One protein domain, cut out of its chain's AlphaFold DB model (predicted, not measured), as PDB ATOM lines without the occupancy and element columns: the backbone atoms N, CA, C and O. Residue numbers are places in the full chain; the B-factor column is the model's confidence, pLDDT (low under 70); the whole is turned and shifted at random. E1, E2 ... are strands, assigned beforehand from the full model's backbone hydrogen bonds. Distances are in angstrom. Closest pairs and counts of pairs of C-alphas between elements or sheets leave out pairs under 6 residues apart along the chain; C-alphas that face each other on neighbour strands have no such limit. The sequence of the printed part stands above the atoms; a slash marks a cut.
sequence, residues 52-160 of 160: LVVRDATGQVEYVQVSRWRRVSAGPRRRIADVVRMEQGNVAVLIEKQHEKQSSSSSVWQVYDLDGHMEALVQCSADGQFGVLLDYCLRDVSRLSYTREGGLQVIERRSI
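This is residues 52 to 160 of the 160 residues of an uncharacterized protein of Planctomycetes bacterium HG15A2 (UniProt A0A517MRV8). Picture a long, twisted seven-strand sheet, E4 to E10, with a small three-strand sheet, E1 to E3, set over the end where E4 and E5 lie. The two make a sandwich at that end alone, only partly face to face, and E8, E9 and E10 run on well beyond the small sheet. The printed part has 109 residues with ten named strands, E1 to E10 in chain order, and no named helix: the class is all strand. Both sheets are antiparallel, in the orders E1 - E2 - E3 and E4 - E5 - E6 - E7 - E8 - E9 - E10. The whole is compact, with a radius of gyration of the C-alphas of 14.7 A and spans of 42 by 35 by 26 A.

Find C-alpha 52 at (54.986, -32.076, 174.421), where E1 begins; it runs to residue 55. E2 is residues 61 to 66, 13.5 A long, and E3 residues 70 to 73. Look next at C-alpha 78 at (72.539, -29.459, 179.601), where E4 starts, running 20.5 A to residue 85. E5 is residues 91 to 97, 19.0 A, E6 residues 106 to 112, 19.7 A, and E7 residues 118 to 124, 17.3 A. E8 follows at 130 to 135, 16.3 A, and E9 at 140 to 146, 19.2 A. E10, residues 152 to 159, is 19.3 A from first to last C-alpha, bends by 66 degrees at residue 155 and ends at C-alpha 159 (60.386, -14.722, 202.137).

E1, E2 and E3 form a meander, each strand the antiparallel neighbour of the one before; look for N 54 and O 63 at 2.8 A, and N 64 and O 72 at 2.7 A. E4 to E10 form a second meander, with E4 and E10 as edge strands. In it, N 94 and O 82 are 2.8 A apart, N 108 and O 95 2.8 A, N 109 and O 122 2.8 A, N 134 and O 121 2.8 A, N 133 and O 142 2.8 A, and N 141 and O 158 2.8 A. Where the sheets face each other, their parts are 9.5 A centre to centre and their strands stand at 22 degrees. The closest C-alphas of E2 and E4 are those of Val 61 and Ile 80, 5.8 A apart. E3 and E10 are apart.

The C-alphas farthest apart are those of Ala 57 and Ser 159, 44.0 A. The printed part has no cut and no long link; E5 to E6 is short, the others tight. Mean pLDDT of the printed part is 86.7; residues 100 to 104 and residue 150 are under 70.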
ATOM      1  N   LEU A  52      54.437 -31.221 175.473       89.19
ATOM      2  CA  LEU A  52      54.986 -32.076 174.421       89.19
ATOM      3  C   LEU A  52      56.457 -32.363 174.729       89.19
ATOM      4  O   LEU A  52      57.238 -31.438 174.942       89.19
ATOM      5  N   VAL A  53      56.842 -33.637 174.705       90.62
ATOM      6  CA  VAL A  53      58.239 -34.065 174.834       90.62
ATOM      7  C   VAL A  53      58.723 -34.530 173.469       90.62
ATOM      8  O   VAL A  53      58.225 -35.525 172.945       90.62
ATOM      9  N   VAL A  54      59.701 -33.823 172.911       91.75
ATOM     10  CA  VAL A  54      60.334 -34.175 171.638       91.75
ATOM     11  C   VAL A  54      61.685 -34.807 171.908       91.75
ATOM     12  O   VAL A  54      62.479 -34.316 172.715       91.75
ATOM     13  N   ARG A  55      61.919 -35.937 171.245       92.44
ATOM     14  CA  ARG A  55      63.123 -36.749 171.387       92.44
ATOM     15  C   ARG A  55      63.837 -36.865 170.050       92.44
ATOM     16  O   ARG A  55      63.186 -36.882 169.008       92.44
ATOM     17  N   ASP A  56      65.155 -36.970 170.108       90.38
ATOM     18  CA  ASP A  56      65.981 -37.242 168.938       90.38
ATOM     19  C   ASP A  56      65.936 -38.729 168.536       90.38
ATOM     20  O   ASP A  56      65.304 -39.567 169.187       90.38
ATOM     21  N   ALA A  57      66.644 -39.073 167.457       90.19
ATOM     22  CA  ALA A  57      66.739 -40.447 166.956       90.19
ATOM     23  C   ALA A  57      67.401 -41.427 167.948       90.19
ATOM     24  O   ALA A  57      67.267 -42.639 167.794       90.19
ATOM     25  N   THR A  58      68.107 -40.923 168.964       91.19
ATOM     26  CA  THR A  58      68.743 -41.726 170.020       91.19
ATOM     27  C   THR A  58      67.841 -41.905 171.246       91.19
ATOM     28  O   THR A  58      68.227 -42.557 172.217       91.19
ATOM     29  N   GLY A  59      66.631 -41.335 171.219       87.00
ATOM     30  CA  GLY A  59      65.670 -41.369 172.317       87.00
ATOM     31  C   GLY A  59      65.945 -40.345 173.423       87.00
ATOM     32  O   GLY A  59      65.207 -40.309 174.416       87.00
ATOM     33  N   GLN A  60      66.961 -39.491 173.269       88.50
ATOM     34  CA  GLN A  60      67.246 -38.410 174.212       88.50
ATOM     35  C   GLN A  60      66.247 -37.274 174.021       88.50
ATOM     36  O   GLN A  60      65.810 -36.999 172.906       88.50
ATOM     37  N   VAL A  61      65.858 -36.608 175.109       90.94
ATOM     38  CA  VAL A  61      64.941 -35.464 175.026       90.94
ATOM     39  C   VAL A  61      65.683 -34.271 174.431       90.94
ATOM     40  O   VAL A  61      66.601 -33.736 175.052       90.94
ATOM     41  N   GLU A  62      65.256 -33.837 173.249       93.56
ATOM     42  CA  GLU A  62      65.786 -32.656 172.569       93.56
ATOM     43  C   GLU A  62      65.151 -31.388 173.142       93.56
ATOM     44  O   GLU A  62      65.842 -30.420 173.462       93.56
ATOM     45  N   TYR A  63      63.829 -31.396 173.326       94.75
ATOM     46  CA  TYR A  63      63.130 -30.329 174.026       94.75
ATOM     47  C   TYR A  63      61.786 -30.774 174.603       94.75
ATOM     48  O   TYR A  63      61.160 -31.733 174.160       94.75
ATOM     49  N   VAL A  64      61.327 -30.014 175.592       92.56
ATOM     50  CA  VAL A  64      59.989 -30.071 176.168       92.56
ATOM     51  C   VAL A  64      59.306 -28.748 175.873       92.56
ATOM     52  O   VAL A  64      59.812 -27.684 176.231       92.56
ATOM     53  N   GLN A  65      58.164 -28.801 175.210       93.12
ATOM     54  CA  GLN A  65      57.313 -27.646 174.985       93.12
ATOM     55  C   GLN A  65      56.170 -27.688 175.998       93.12
ATOM     56  O   GLN A  65      55.283 -28.530 175.894       93.12
ATOM     57  N   VAL A  66      56.214 -26.798 176.986       90.38
ATOM     58  CA  VAL A  66      55.153 -26.575 177.969       90.38
ATOM     59  C   VAL A  66      54.294 -25.416 177.480       90.38
ATOM     60  O   VAL A  66      54.785 -24.294 177.345       90.38
ATOM     61  N   SER A  67      53.021 -25.688 177.196       85.50
ATOM     62  CA  SER A  67      52.119 -24.728 176.548       85.50
ATOM     63  C   SER A  67      52.668 -24.204 175.205       85.50
ATOM     64  O   SER A  67      53.688 -24.660 174.683       85.50
ATOM     65  N   ARG A  68      52.002 -23.216 174.605       83.06
ATOM     66  CA  ARG A  68      52.523 -22.528 173.412       83.06
ATOM     67  C   ARG A  68      53.692 -21.577 173.704       83.06
ATOM     68  O   ARG A  68      54.336 -21.119 172.767       83.06
ATOM     69  N   TRP A  69      53.970 -21.271 174.973       84.06
ATOM     70  CA  TRP A  69      54.868 -20.174 175.348       84.06
ATOM     71  C   TRP A  69      56.233 -20.624 175.851       84.06
ATOM     72  O   TRP A  69      57.214 -19.900 175.672       84.06
ATOM     73  N   ARG A  70      56.335 -21.804 176.473       91.19
ATOM     74  CA  ARG A  70      57.573 -22.230 177.124       91.19
ATOM     75  C   ARG A  70      58.192 -23.427 176.418       91.19
ATOM     76  O   ARG A  70      57.646 -24.521 176.403       91.19
ATOM     77  N   ARG A  71      59.411 -23.239 175.917       93.81
ATOM     78  CA  ARG A  71      60.267 -24.327 175.435       93.81
ATOM     79  C   ARG A  71      61.477 -24.494 176.347       93.81
ATOM     80  O   ARG A  71      62.226 -23.542 176.564       93.81
ATOM     81  N   VAL A  72      61.689 -25.707 176.841       93.62
ATOM     82  CA  VAL A  72      62.898 -26.130 177.553       93.62
ATOM     83  C   VAL A  72      63.670 -27.056 176.628       93.62
ATOM     84  O   VAL A  72      63.194 -28.138 176.325       93.62
ATOM     85  N   SER A  73      64.845 -26.649 176.159       94.69
ATOM     86  CA  SER A  73      65.648 -27.457 175.226       94.69
ATOM     87  C   SER A  73      66.875 -28.041 175.907       94.69
ATOM     88  O   SER A  73      67.508 -27.369 176.722       94.69
ATOM     89  N   ALA A  74      67.270 -29.248 175.523       92.75
ATOM     90  CA  ALA A  74      68.615 -29.744 175.758       92.75
ATOM     91  C   ALA A  74      69.646 -28.873 175.015       92.75
ATOM     92  O   ALA A  74      69.312 -27.980 174.232       92.75
ATOM     93  N   GLY A  75      70.921 -29.062 175.328       90.19
ATOM     94  CA  GLY A  75      72.017 -28.365 174.669       90.19
ATOM     95  C   GLY A  75      73.367 -28.966 175.048       90.19
ATOM     96  O   GLY A  75      73.421 -29.871 175.878       90.19
ATOM     97  N   PRO A  76      74.480 -28.431 174.519       87.38
ATOM     98  CA  PRO A  76      75.800 -29.054 174.663       87.38
ATOM     99  C   PRO A  76      76.249 -29.291 176.113       87.38
ATOM    100  O   PRO A  76      77.025 -30.197 176.380       87.38
ATOM    101  N   ARG A  77      75.760 -28.477 177.058       88.44
ATOM    102  CA  ARG A  77      76.106 -28.546 178.489       88.44
ATOM    103  C   ARG A  77      74.908 -28.822 179.399       88.44
ATOM    104  O   ARG A  77      75.007 -28.675 180.616       88.44
ATOM    105  N   ARG A  78      73.750 -29.162 178.829       90.31
ATOM    106  CA  ARG A  78      72.539 -29.459 179.601       90.31
ATOM    107  C   ARG A  78      71.734 -30.570 178.943       90.31
ATOM    108  O   ARG A  78      71.369 -30.465 177.776       90.31
ATOM    109  N   ARG A  79      71.403 -31.601 179.708       92.62
ATOM    110  CA  ARG A  79      70.507 -32.675 179.278       92.62
ATOM    111  C   ARG A  79      69.181 -32.532 180.005       92.62
ATOM    112  O   ARG A  79      69.170 -32.272 181.205       92.62
ATOM    113  N   ILE A  80      68.078 -32.744 179.298       93.69
ATOM    114  CA  ILE A  80      66.787 -32.980 179.945       93.69
ATOM    115  C   ILE A  80      66.753 -34.460 180.313       93.69
ATOM    116  O   ILE A  80      66.701 -35.323 179.439       93.69
ATOM    117  N   ALA A  81      66.905 -34.747 181.601       91.00
ATOM    118  CA  ALA A  81      67.031 -36.109 182.099       91.00
ATOM    119  C   ALA A  81      65.672 -36.747 182.387       91.00
ATOM    120  O   ALA A  81      65.545 -37.960 182.238       91.00
ATOM    121  N   ASP A  82      64.678 -35.943 182.769       89.81
ATOM    122  CA  ASP A  82      63.341 -36.436 183.084       89.81
ATOM    123  C   ASP A  82      62.263 -35.364 182.879       89.81
ATOM    124  O   ASP A  82      62.541 -34.161 182.915       89.81
ATOM    125  N   VAL A  83      61.033 -35.817 182.649       90.06
ATOM    126  CA  VAL A  83      59.842 -34.980 182.481       90.06
ATOM    127  C   VAL A  83      58.663 -35.678 183.137       90.06
ATOM    128  O   VAL A  83      58.262 -36.760 182.715       90.06
ATOM    129  N   VAL A  84      58.063 -35.027 184.127       88.25
ATOM    130  CA  VAL A  84      56.965 -35.580 184.918       88.25
ATOM    131  C   VAL A  84      55.763 -34.658 184.825       88.25
ATOM    132  O   VAL A  84      55.874 -33.451 185.038       88.25
ATOM    133  N   ARG A  85      54.594 -35.233 184.541       84.19
ATOM    134  CA  ARG A  85      53.311 -34.546 184.708       84.19
ATOM    135  C   ARG A  85      52.764 -34.841 186.098       84.19
ATOM    136  O   ARG A  85      52.673 -36.000 186.489       84.19
ATOM    137  N   MET A  86      52.423 -33.794 186.830       83.12
ATOM    138  CA  MET A  86      51.848 -33.884 188.168       83.12
ATOM    139  C   MET A  86      50.319 -33.970 188.075       83.12
ATOM    140  O   MET A  86      49.728 -33.539 187.086       83.12
ATOM    141  N   GLU A  87      49.667 -34.494 189.115       73.38
ATOM    142  CA  GLU A  87      48.207 -34.715 189.139       73.38
ATOM    143  C   GLU A  87      47.384 -33.435 188.902       73.38
ATOM    144  O   GLU A  87      46.280 -33.492 188.370       73.38
ATOM    145  N   GLN A  88      47.936 -32.271 189.250       75.19
ATOM    146  CA  GLN A  88      47.304 -30.955 189.081       75.19
ATOM    147  C   GLN A  88      47.494 -30.362 187.671       75.19
ATOM    148  O   GLN A  88      47.025 -29.263 187.391       75.19
ATOM    149  N   GLY A  89      48.164 -31.088 186.770       77.81
ATOM    150  CA  GLY A  89      48.462 -30.651 185.404       77.81
ATOM    151  C   GLY A  89      49.827 -29.976 185.244       77.81
ATOM    152  O   GLY A  89      50.294 -29.818 184.118       77.81
ATOM    153  N   ASN A  90      50.503 -29.633 186.341       88.19
ATOM    154  CA  ASN A  90      51.844 -29.055 186.313       88.19
ATOM    155  C   ASN A  90      52.862 -30.002 185.670       88.19
ATOM    156  O   ASN A  90      52.727 -31.229 185.698       88.19
ATOM    157  N   VAL A  91      53.916 -29.421 185.109       90.56
ATOM    158  CA  VAL A  91      54.978 -30.153 184.422       90.56
ATOM    159  C   VAL A  91      56.301 -29.874 185.115       90.56
ATOM    160  O   VAL A  91      56.787 -28.746 185.107       90.56
ATOM    161  N   ALA A  92      56.904 -30.914 185.681       91.69
ATOM    162  CA  ALA A  92      58.238 -30.868 186.254       91.69
ATOM    163  C   ALA A  92      59.263 -31.381 185.232       91.69
ATOM    164  O   ALA A  92      59.134 -32.484 184.704       91.69
ATOM    165  N   VAL A  93      60.294 -30.588 184.952       92.62
ATOM    166  CA  VAL A  93      61.376 -30.927 184.020       92.62
ATOM    167  C   VAL A  93      62.689 -30.999 184.788       92.62
ATOM    168  O   VAL A  93      63.110 -30.004 185.382       92.62
ATOM    169  N   LEU A  94      63.351 -32.155 184.754       92.69
ATOM    170  CA  LEU A  94      64.681 -32.349 185.322       92.69
ATOM    171  C   LEU A  94      65.747 -32.027 184.282       92.69
ATOM    172  O   LEU A  94      65.840 -32.665 183.232       92.69
ATOM    173  N   ILE A  95      66.600 -31.068 184.616       93.81
ATOM    174  CA  ILE A  95      67.725 -30.642 183.799       93.81
ATOM    175  C   ILE A  95      69.013 -30.982 184.539       93.81
ATOM    176  O   ILE A  95      69.285 -30.451 185.614       93.81
ATOM    177  N   GLU A  96      69.838 -31.827 183.936       91.25
ATOM    178  CA  GLU A  96      71.199 -32.085 184.389       91.25
ATOM    179  C   GLU A  96      72.156 -31.148 183.653       91.25
ATOM    180  O   GLU A  96      72.186 -31.110 182.420       91.25
ATOM    181  N   LYS A  97      72.952 -30.386 184.401       87.81
ATOM    182  CA  LYS A  97      74.008 -29.534 183.851       87.81
ATOM    183  C   LYS A  97      75.335 -30.270 183.926       87.81
ATOM    184  O   LYS A  97      75.780 -30.661 185.006       87.81
ATOM    185  N   GLN A  98      75.979 -30.421 182.775       81.12
ATOM    186  CA  GLN A  98      77.332 -30.951 182.691       81.12
ATOM    187  C   GLN A  98      78.334 -29.805 182.816       81.12
ATOM    188  O   GLN A  98      78.251 -28.805 182.100       81.12
ATOM    189  N   HIS A  99      79.296 -29.960 183.722       72.25
ATOM    190  CA  HIS A  99      80.440 -29.066 183.832       72.25
ATOM    191  C   HIS A  99      81.651 -29.714 183.160       72.25
ATOM    192  O   HIS A  99      82.119 -30.755 183.596       72.25
ATOM    193  N   GLU A 100      82.214 -29.067 182.135       62.84
ATOM    194  CA  GLU A 100      83.391 -29.564 181.388       62.84
ATOM    195  C   GLU A 100      84.630 -29.833 182.265       62.84
ATOM    196  O   GLU A 100      85.529 -30.554 181.848       62.84
ATOM    197  N   LYS A 101      84.701 -29.244 183.465       62.28
ATOM    198  CA  LYS A 101      85.869 -29.310 184.363       62.28
ATOM    199  C   LYS A 101      85.600 -29.979 185.713       62.28
ATOM    200  O   LYS A 101      86.517 -30.069 186.523       62.28
ATOM    201  N   GLN A 102      84.372 -30.413 185.986       57.16
ATOM    202  CA  GLN A 102      84.016 -31.066 187.246       57.16
ATOM    203  C   GLN A 102      83.261 -32.356 186.942       57.16
ATOM    204  O   GLN A 102      82.316 -32.351 186.161       57.16
ATOM    205  N   SER A 103      83.664 -33.459 187.579       56.31
ATOM    206  CA  SER A 103      82.972 -34.753 187.469       56.31
ATOM    207  C   SER A 103      81.565 -34.733 188.075       56.31
ATOM    208  O   SER A 103      80.814 -35.695 187.931       56.31
ATOM    209  N   SER A 104      81.214 -33.654 188.772       60.59
ATOM    210  CA  SER A 104      79.986 -33.511 189.522       60.59
ATOM    211  C   SER A 104      78.966 -32.703 188.705       60.59
ATOM    212  O   SER A 104      79.132 -31.512 188.429       60.59
ATOM    213  N   SER A 105      77.900 -33.374 188.263       71.44
ATOM    214  CA  SER A 105      76.767 -32.738 187.591       71.44
ATOM    215  C   SER A 105      75.832 -32.123 188.629       71.44
ATOM    216  O   SER A 105      75.492 -32.746 189.633       71.44
ATOM    217  N   SER A 106      75.403 -30.882 188.397       83.69
ATOM    218  CA  SER A 106      74.290 -30.311 189.162       83.69
ATOM    219  C   SER A 106      72.981 -30.629 188.456       83.69
ATOM    220  O   SER A 106      72.930 -30.713 187.224       83.69
ATOM    221  N   SER A 107      71.917 -30.800 189.229       89.56
ATOM    222  CA  SER A 107      70.581 -31.048 188.702       89.56
ATOM    223  C   SER A 107      69.618 -29.959 189.149       89.56
ATOM    224  O   SER A 107      69.736 -29.386 190.235       89.56
ATOM    225  N   VAL A 108      68.690 -29.621 188.259       92.44
ATOM    226  CA  VAL A 108      67.665 -28.611 188.493       92.44
ATOM    227  C   VAL A 108      66.324 -29.166 188.053       92.44
ATOM    228  O   VAL A 108      66.151 -29.485 186.880       92.44
ATOM    229  N   TRP A 109      65.370 -29.231 188.970       93.38
ATOM    230  CA  TRP A 109      63.960 -29.385 188.639       93.38
ATOM    231  C   TRP A 109      63.345 -28.014 188.387       93.38
ATOM    232  O   TRP A 109      63.518 -27.089 189.180       93.38
ATOM    233  N   GLN A 110      62.617 -27.886 187.287       94.81
ATOM    234  CA  GLN A 110      61.809 -26.713 186.969       94.81
ATOM    235  C   GLN A 110      60.355 -27.143 186.874       94.81
ATOM    236  O   GLN A 110      60.043 -28.038 186.091       94.81
ATOM    237  N   VAL A 111      59.488 -26.523 187.665       93.38
ATOM    238  CA  VAL A 111      58.055 -26.816 187.686       93.38
ATOM    239  C   VAL A 111      57.321 -25.692 186.981       93.38
ATOM    240  O   VAL A 111      57.515 -24.516 187.297       93.38
ATOM    241  N   TYR A 112      56.497 -26.075 186.018       92.56
ATOM    242  CA  TYR A 112      55.699 -25.172 185.213       92.56
ATOM    243  C   TYR A 112      54.213 -25.447 185.402       92.56
ATOM    244  O   TYR A 112      53.811 -26.607 185.520       92.56
ATOM    245  N   ASP A 113      53.408 -24.390 185.386       90.25
ATOM    246  CA  ASP A 113      51.960 -24.507 185.234       90.25
ATOM    247  C   ASP A 113      51.582 -24.890 183.785       90.25
ATOM    248  O   ASP A 113      52.434 -25.048 182.898       90.25
ATOM    249  N   LEU A 114      50.281 -25.053 183.533       87.25
ATOM    250  CA  LEU A 114      49.752 -25.389 182.205       87.25
ATOM    251  C   LEU A 114      49.905 -24.256 181.178       87.25
ATOM    252  O   LEU A 114      49.879 -24.523 179.973       87.25
ATOM    253  N   ASP A 115      50.100 -23.021 181.636       87.81
ATOM    254  CA  ASP A 115      50.307 -21.844 180.794       87.81
ATOM    255  C   ASP A 115      51.792 -21.639 180.439       87.81
ATOM    256  O   ASP A 115      52.121 -20.904 179.501       87.81
ATOM    257  N   GLY A 116      52.698 -22.370 181.092       88.25
ATOM    258  CA  GLY A 116      54.144 -22.324 180.890       88.25
ATOM    259  C   GLY A 116      54.871 -21.324 181.800       88.25
ATOM    260  O   GLY A 116      56.073 -21.072 181.603       88.25
ATOM    261  N   HIS A 117      54.187 -20.759 182.798       91.38
ATOM    262  CA  HIS A 117      54.823 -19.986 183.859       91.38
ATOM    263  C   HIS A 117      55.579 -20.918 184.796       91.38
ATOM    264  O   HIS A 117      55.175 -22.047 185.048       91.38
ATOM    265  N   MET A 118      56.722 -20.447 185.287       92.94
ATOM    266  CA  MET A 118      57.518 -21.210 186.242       92.94
ATOM    267  C   MET A 118      56.970 -20.955 187.643       92.94
ATOM    268  O   MET A 118      57.010 -19.820 188.107       92.94
ATOM    269  N   GLU A 119      56.494 -22.004 188.305       93.00
ATOM    270  CA  GLU A 119      55.984 -21.922 189.677       93.00
ATOM    271  C   GLU A 119      57.087 -22.170 190.699       93.00
ATOM    272  O   GLU A 119      57.162 -21.494 191.721       93.00
ATOM    273  N   ALA A 120      57.983 -23.114 190.407       93.69
ATOM    274  CA  ALA A 120      59.056 -23.471 191.318       93.69
ATOM    275  C   ALA A 120      60.321 -23.927 190.593       93.69
ATOM    276  O   ALA A 120      60.292 -24.437 189.468       93.69
ATOM    277  N   LEU A 121      61.450 -23.775 191.277       94.56
ATOM    278  CA  LEU A 121      62.743 -24.292 190.855       94.56
ATOM    279  C   LEU A 121      63.438 -24.951 192.042       94.56
ATOM    280  O   LEU A 121      63.616 -24.317 193.076       94.56
ATOM    281  N   VAL A 122      63.875 -26.198 191.881       92.25
ATOM    282  CA  VAL A 122      64.706 -26.894 192.871       92.25
ATOM    283  C   VAL A 122      66.066 -27.158 192.258       92.25
ATOM    284  O   VAL A 122      66.171 -27.919 191.303       92.25
ATOM    285  N   GLN A 123      67.113 -26.547 192.799       91.75
ATOM    286  CA  GLN A 123      68.489 -26.829 192.410       91.75
ATOM    287  C   GLN A 123      69.153 -27.686 193.477       91.75
ATOM    288  O   GLN A 123      69.243 -27.269 194.630       91.75
ATOM    289  N   CYS A 124      69.658 -28.850 193.083       86.06
ATOM    290  CA  CYS A 124      70.431 -29.722 193.955       86.06
ATOM    291  C   CYS A 124      71.929 -29.500 193.745       86.06
ATOM    292  O   CYS A 124      72.407 -29.264 192.628       86.06
ATOM    293  N   SER A 125      72.677 -29.583 194.839       82.12
ATOM    294  CA  SER A 125      74.129 -29.625 194.808       82.12
ATOM    295  C   SER A 125      74.618 -30.892 194.117       82.12
ATOM    296  O   SER A 125      73.945 -31.924 194.093       82.12
ATOM    297  N   ALA A 126      75.816 -30.818 193.547       78.31
ATOM    298  CA  ALA A 126      76.369 -31.929 192.788       78.31
ATOM    299  C   ALA A 126      76.785 -33.120 193.679       78.31
ATOM    300  O   ALA A 126      76.864 -34.250 193.208       78.31
ATOM    301  N   ASP A 127      76.999 -32.879 194.977       77.56
ATOM    302  CA  ASP A 127      77.194 -33.913 196.003       77.56
ATOM    303  C   ASP A 127      75.869 -34.484 196.548       77.56
ATOM    304  O   ASP A 127      75.883 -35.402 197.366       77.56
ATOM    305  N   GLY A 128      74.724 -33.940 196.114       73.44
ATOM    306  CA  GLY A 128      73.399 -34.351 196.563       73.44
ATOM    307  C   GLY A 128      73.152 -34.141 198.056       73.44
ATOM    308  O   GLY A 128      72.274 -34.794 198.604       73.44
ATOM    309  N   GLN A 129      73.915 -33.288 198.742       79.12
ATOM    310  CA  GLN A 129      73.726 -33.051 200.177       79.12
ATOM    311  C   GLN A 129      72.687 -31.968 200.466       79.12
ATOM    312  O   GLN A 129      71.947 -32.056 201.450       79.12
ATOM    313  N   PHE A 130      72.608 -30.950 199.610       82.38
ATOM    314  CA  PHE A 130      71.727 -29.812 199.811       82.38
ATOM    315  C   PHE A 130      70.983 -29.432 198.536       82.38
ATOM    316  O   PHE A 130      71.423 -29.676 197.414       82.38
ATOM    317  N   GLY A 131      69.830 -28.805 198.728       87.56
ATOM    318  CA  GLY A 131      69.050 -28.218 197.654       87.56
ATOM    319  C   GLY A 131      68.623 -26.803 198.001       87.56
ATOM    320  O   GLY A 131      68.618 -26.402 199.165       87.56
ATOM    321  N   VAL A 132      68.251 -26.043 196.985       91.19
ATOM    322  CA  VAL A 132      67.574 -24.757 197.134       91.19
ATOM    323  C   VAL A 132      66.283 -24.831 196.341       91.19
ATOM    324  O   VAL A 132      66.323 -25.101 195.143       91.19
ATOM    325  N   LEU A 133      65.159 -24.607 197.014       93.19
ATOM    326  CA  LEU A 133      63.851 -24.411 196.405       93.19
ATOM    327  C   LEU A 133      63.571 -22.912 196.328       93.19
ATOM    328  O   LEU A 133      63.598 -22.220 197.342       93.19
ATOM    329  N   LEU A 134      63.279 -22.441 195.127       93.38
ATOM    330  CA  LEU A 134      62.680 -21.147 194.845       93.38
ATOM    331  C   LEU A 134      61.214 -21.401 194.508       93.38
ATOM    332  O   LEU A 134      60.935 -22.081 193.522       93.38
ATOM    333  N   ASP A 135      60.307 -20.881 195.322       92.12
ATOM    334  CA  ASP A 135      58.867 -20.922 195.081       92.12
ATOM    335  C   ASP A 135      58.420 -19.528 194.632       92.12
ATOM    336  O   ASP A 135      58.395 -18.581 195.419       92.12
ATOM    337  N   TYR A 136      58.116 -19.384 193.344       91.31
ATOM    338  CA  TYR A 136      57.727 -18.102 192.755       91.31
ATOM    339  C   TYR A 136      56.280 -17.732 193.079       91.31
ATOM    340  O   TYR A 136      55.951 -16.545 193.105       91.31
ATOM    341  N   CYS A 137      55.432 -18.722 193.360       87.06
ATOM    342  CA  CYS A 137      54.047 -18.501 193.757       87.06
ATOM    343  C   CYS A 137      53.974 -17.936 195.178       87.06
ATOM    344  O   CYS A 137      53.232 -16.987 195.434       87.06
ATOM    345  N   LEU A 138      54.772 -18.493 196.091       89.19
ATOM    346  CA  LEU A 138      54.846 -18.058 197.487       89.19
ATOM    347  C   LEU A 138      55.869 -16.944 197.732       89.19
ATOM    348  O   LEU A 138      55.849 -16.346 198.802       89.19
ATOM    349  N   ARG A 139      56.725 -16.647 196.746       90.88
ATOM    350  CA  ARG A 139      57.866 -15.722 196.861       90.88
ATOM    351  C   ARG A 139      58.814 -16.093 197.999       90.88
ATOM    352  O   ARG A 139      59.319 -15.240 198.718       90.88
ATOM    353  N   ASP A 140      59.087 -17.386 198.125       92.50
ATOM    354  CA  ASP A 140      59.929 -17.920 199.187       92.50
ATOM    355  C   ASP A 140      61.164 -18.629 198.619       92.50
ATOM    356  O   ASP A 140      61.136 -19.280 197.572       92.50
ATOM    357  N   VAL A 141      62.258 -18.563 199.374       93.69
ATOM    358  CA  VAL A 141      63.434 -19.423 199.218       93.69
ATOM    359  C   VAL A 141      63.479 -20.383 200.387       93.69
ATOM    360  O   VAL A 141      63.448 -19.971 201.547       93.69
ATOM    361  N   SER A 142      63.624 -21.668 200.091       92.88
ATOM    362  CA  SER A 142      63.869 -22.698 201.092       92.88
ATOM    363  C   SER A 142      65.201 -23.393 200.836       92.88
ATOM    364  O   SER A 142      65.471 -23.862 199.730       92.88
ATOM    365  N   ARG A 143      66.030 -23.507 201.871       92.12
ATOM    366  CA  ARG A 143      67.190 -24.399 201.857       92.12
ATOM    367  C   ARG A 143      66.721 -25.794 202.250       92.12
ATOM    368  O   ARG A 143      66.006 -25.957 203.240       92.12
ATOM    369  N   LEU A 144      67.135 -26.788 201.479       90.69
ATOM    370  CA  LEU A 144      66.759 -28.184 201.645       90.69
ATOM    371  C   LEU A 144      67.977 -29.028 202.033       90.69
ATOM    372  O   LEU A 144      69.088 -28.768 201.567       90.69
ATOM    373  N   SER A 145      67.761 -30.070 202.832       88.62
ATOM    374  CA  SER A 145      68.742 -31.137 203.068       88.62
ATOM    375  C   SER A 145      68.143 -32.493 202.725       88.62
ATOM    376  O   SER A 145      66.951 -32.717 202.951       88.62
ATOM    377  N   TYR A 146      68.969 -33.420 202.250       80.31
ATOM    378  CA  TYR A 146      68.528 -34.798 202.073       80.31
ATOM    379  C   TYR A 146      68.418 -35.521 203.416       80.31
ATOM    380  O   TYR A 146      69.289 -35.443 204.282       80.31
ATOM    381  N   THR A 147      67.315 -36.233 203.579       79.56
ATOM    382  CA  THR A 147      67.071 -37.145 204.692       79.56
ATOM    383  C   THR A 147      67.726 -38.495 204.406       79.56
ATOM    384  O   THR A 147      67.992 -38.847 203.254       79.56
ATOM    385  N   ARG A 148      67.946 -39.300 205.452       75.50
ATOM    386  CA  ARG A 148      68.476 -40.670 205.307       75.50
ATOM    387  C   ARG A 148      67.577 -41.577 204.462       75.50
ATOM    388  O   ARG A 148      68.057 -42.558 203.910       75.50
ATOM    389  N   GLU A 149      66.297 -41.238 204.361       78.00
ATOM    390  CA  GLU A 149      65.290 -41.976 203.596       78.00
ATOM    391  C   GLU A 149      65.252 -41.552 202.114       78.00
ATOM    392  O   GLU A 149      64.478 -42.094 201.332       78.00
ATOM    393  N   GLY A 150      66.102 -40.601 201.703       69.38
ATOM    394  CA  GLY A 150      66.179 -40.106 200.326       69.38
ATOM    395  C   GLY A 150      65.183 -38.990 199.998       69.38
ATOM    396  O   GLY A 150      65.191 -38.483 198.879       69.38
ATOM    397  N   GLY A 151      64.357 -38.572 200.961       73.62
ATOM    398  CA  GLY A 151      63.489 -37.399 200.838       73.62
ATOM    399  C   GLY A 151      64.234 -36.086 201.084       73.62
ATOM    400  O   GLY A 151      65.326 -36.081 201.651       73.62
ATOM    401  N   LEU A 152      63.622 -34.964 200.710       79.94
ATOM    402  CA  LEU A 152      64.111 -33.617 201.012       79.94
ATOM    403  C   LEU A 152      63.336 -33.030 202.193       79.94
ATOM    404  O   LEU A 152      62.114 -33.143 202.250       79.94
ATOM    405  N   GLN A 153      64.039 -32.363 203.104       85.25
ATOM    406  CA  GLN A 153      63.427 -31.595 204.189       85.25
ATOM    407  C   GLN A 153      63.853 -30.130 204.115       85.25
ATOM    408  O   GLN A 153      64.997 -29.829 203.771       85.25
ATOM    409  N   VAL A 154      62.941 -29.220 204.457       89.94
ATOM    410  CA  VAL A 154      63.242 -27.789 204.583       89.94
ATOM    411  C   VAL A 154      63.997 -27.561 205.888       89.94
ATOM    412  O   VAL A 154      63.502 -27.913 206.954       89.94
ATOM    413  N   ILE A 155      65.185 -26.964 205.802       92.25
ATOM    414  CA  ILE A 155      66.006 -26.601 206.970       92.25
ATOM    415  C   ILE A 155      65.993 -25.100 207.257       92.25
ATOM    416  O   ILE A 155      66.225 -24.684 208.386       92.25
ATOM    417  N   GLU A 156      65.698 -24.282 206.251       91.81
ATOM    418  CA  GLU A 156      65.568 -22.835 206.390       91.81
ATOM    419  C   GLU A 156      64.584 -22.322 205.341       91.81
ATOM    420  O   GLU A 156      64.593 -22.815 204.212       91.81
ATOM    421  N   ARG A 157      63.759 -21.332 205.694       93.06
ATOM    422  CA  ARG A 157      62.854 -20.638 204.772       93.06
ATOM    423  C   ARG A 157      62.964 -19.131 204.972       93.06
ATOM    424  O   ARG A 157      62.993 -18.663 206.107       93.06
ATOM    425  N   ARG A 158      63.003 -18.386 203.871       90.38
ATOM    426  CA  ARG A 158      62.991 -16.921 203.846       90.38
ATOM    427  C   ARG A 158      62.011 -16.443 202.784       90.38
ATOM    428  O   ARG A 158      62.001 -17.006 201.694       90.38
ATOM    429  N   SER A 159      61.244 -15.410 203.105       89.06
ATOM    430  CA  SER A 159      60.386 -14.722 202.137       89.06
ATOM    431  C   SER A 159      61.159 -13.607 201.435       89.06
ATOM    432  O   SER A 159      62.094 -13.056 202.028       89.06
ATOM    433  N   ILE A 160      60.809 -13.324 200.179       79.44
ATOM    434  CA  ILE A 160      61.470 -12.349 199.299       79.44
ATOM    435  C   ILE A 160      60.490 -11.265 198.848       79.44
ATOM    436  O   ILE A 160      59.373 -11.600 198.389       79.44
TER     437      ILE A 160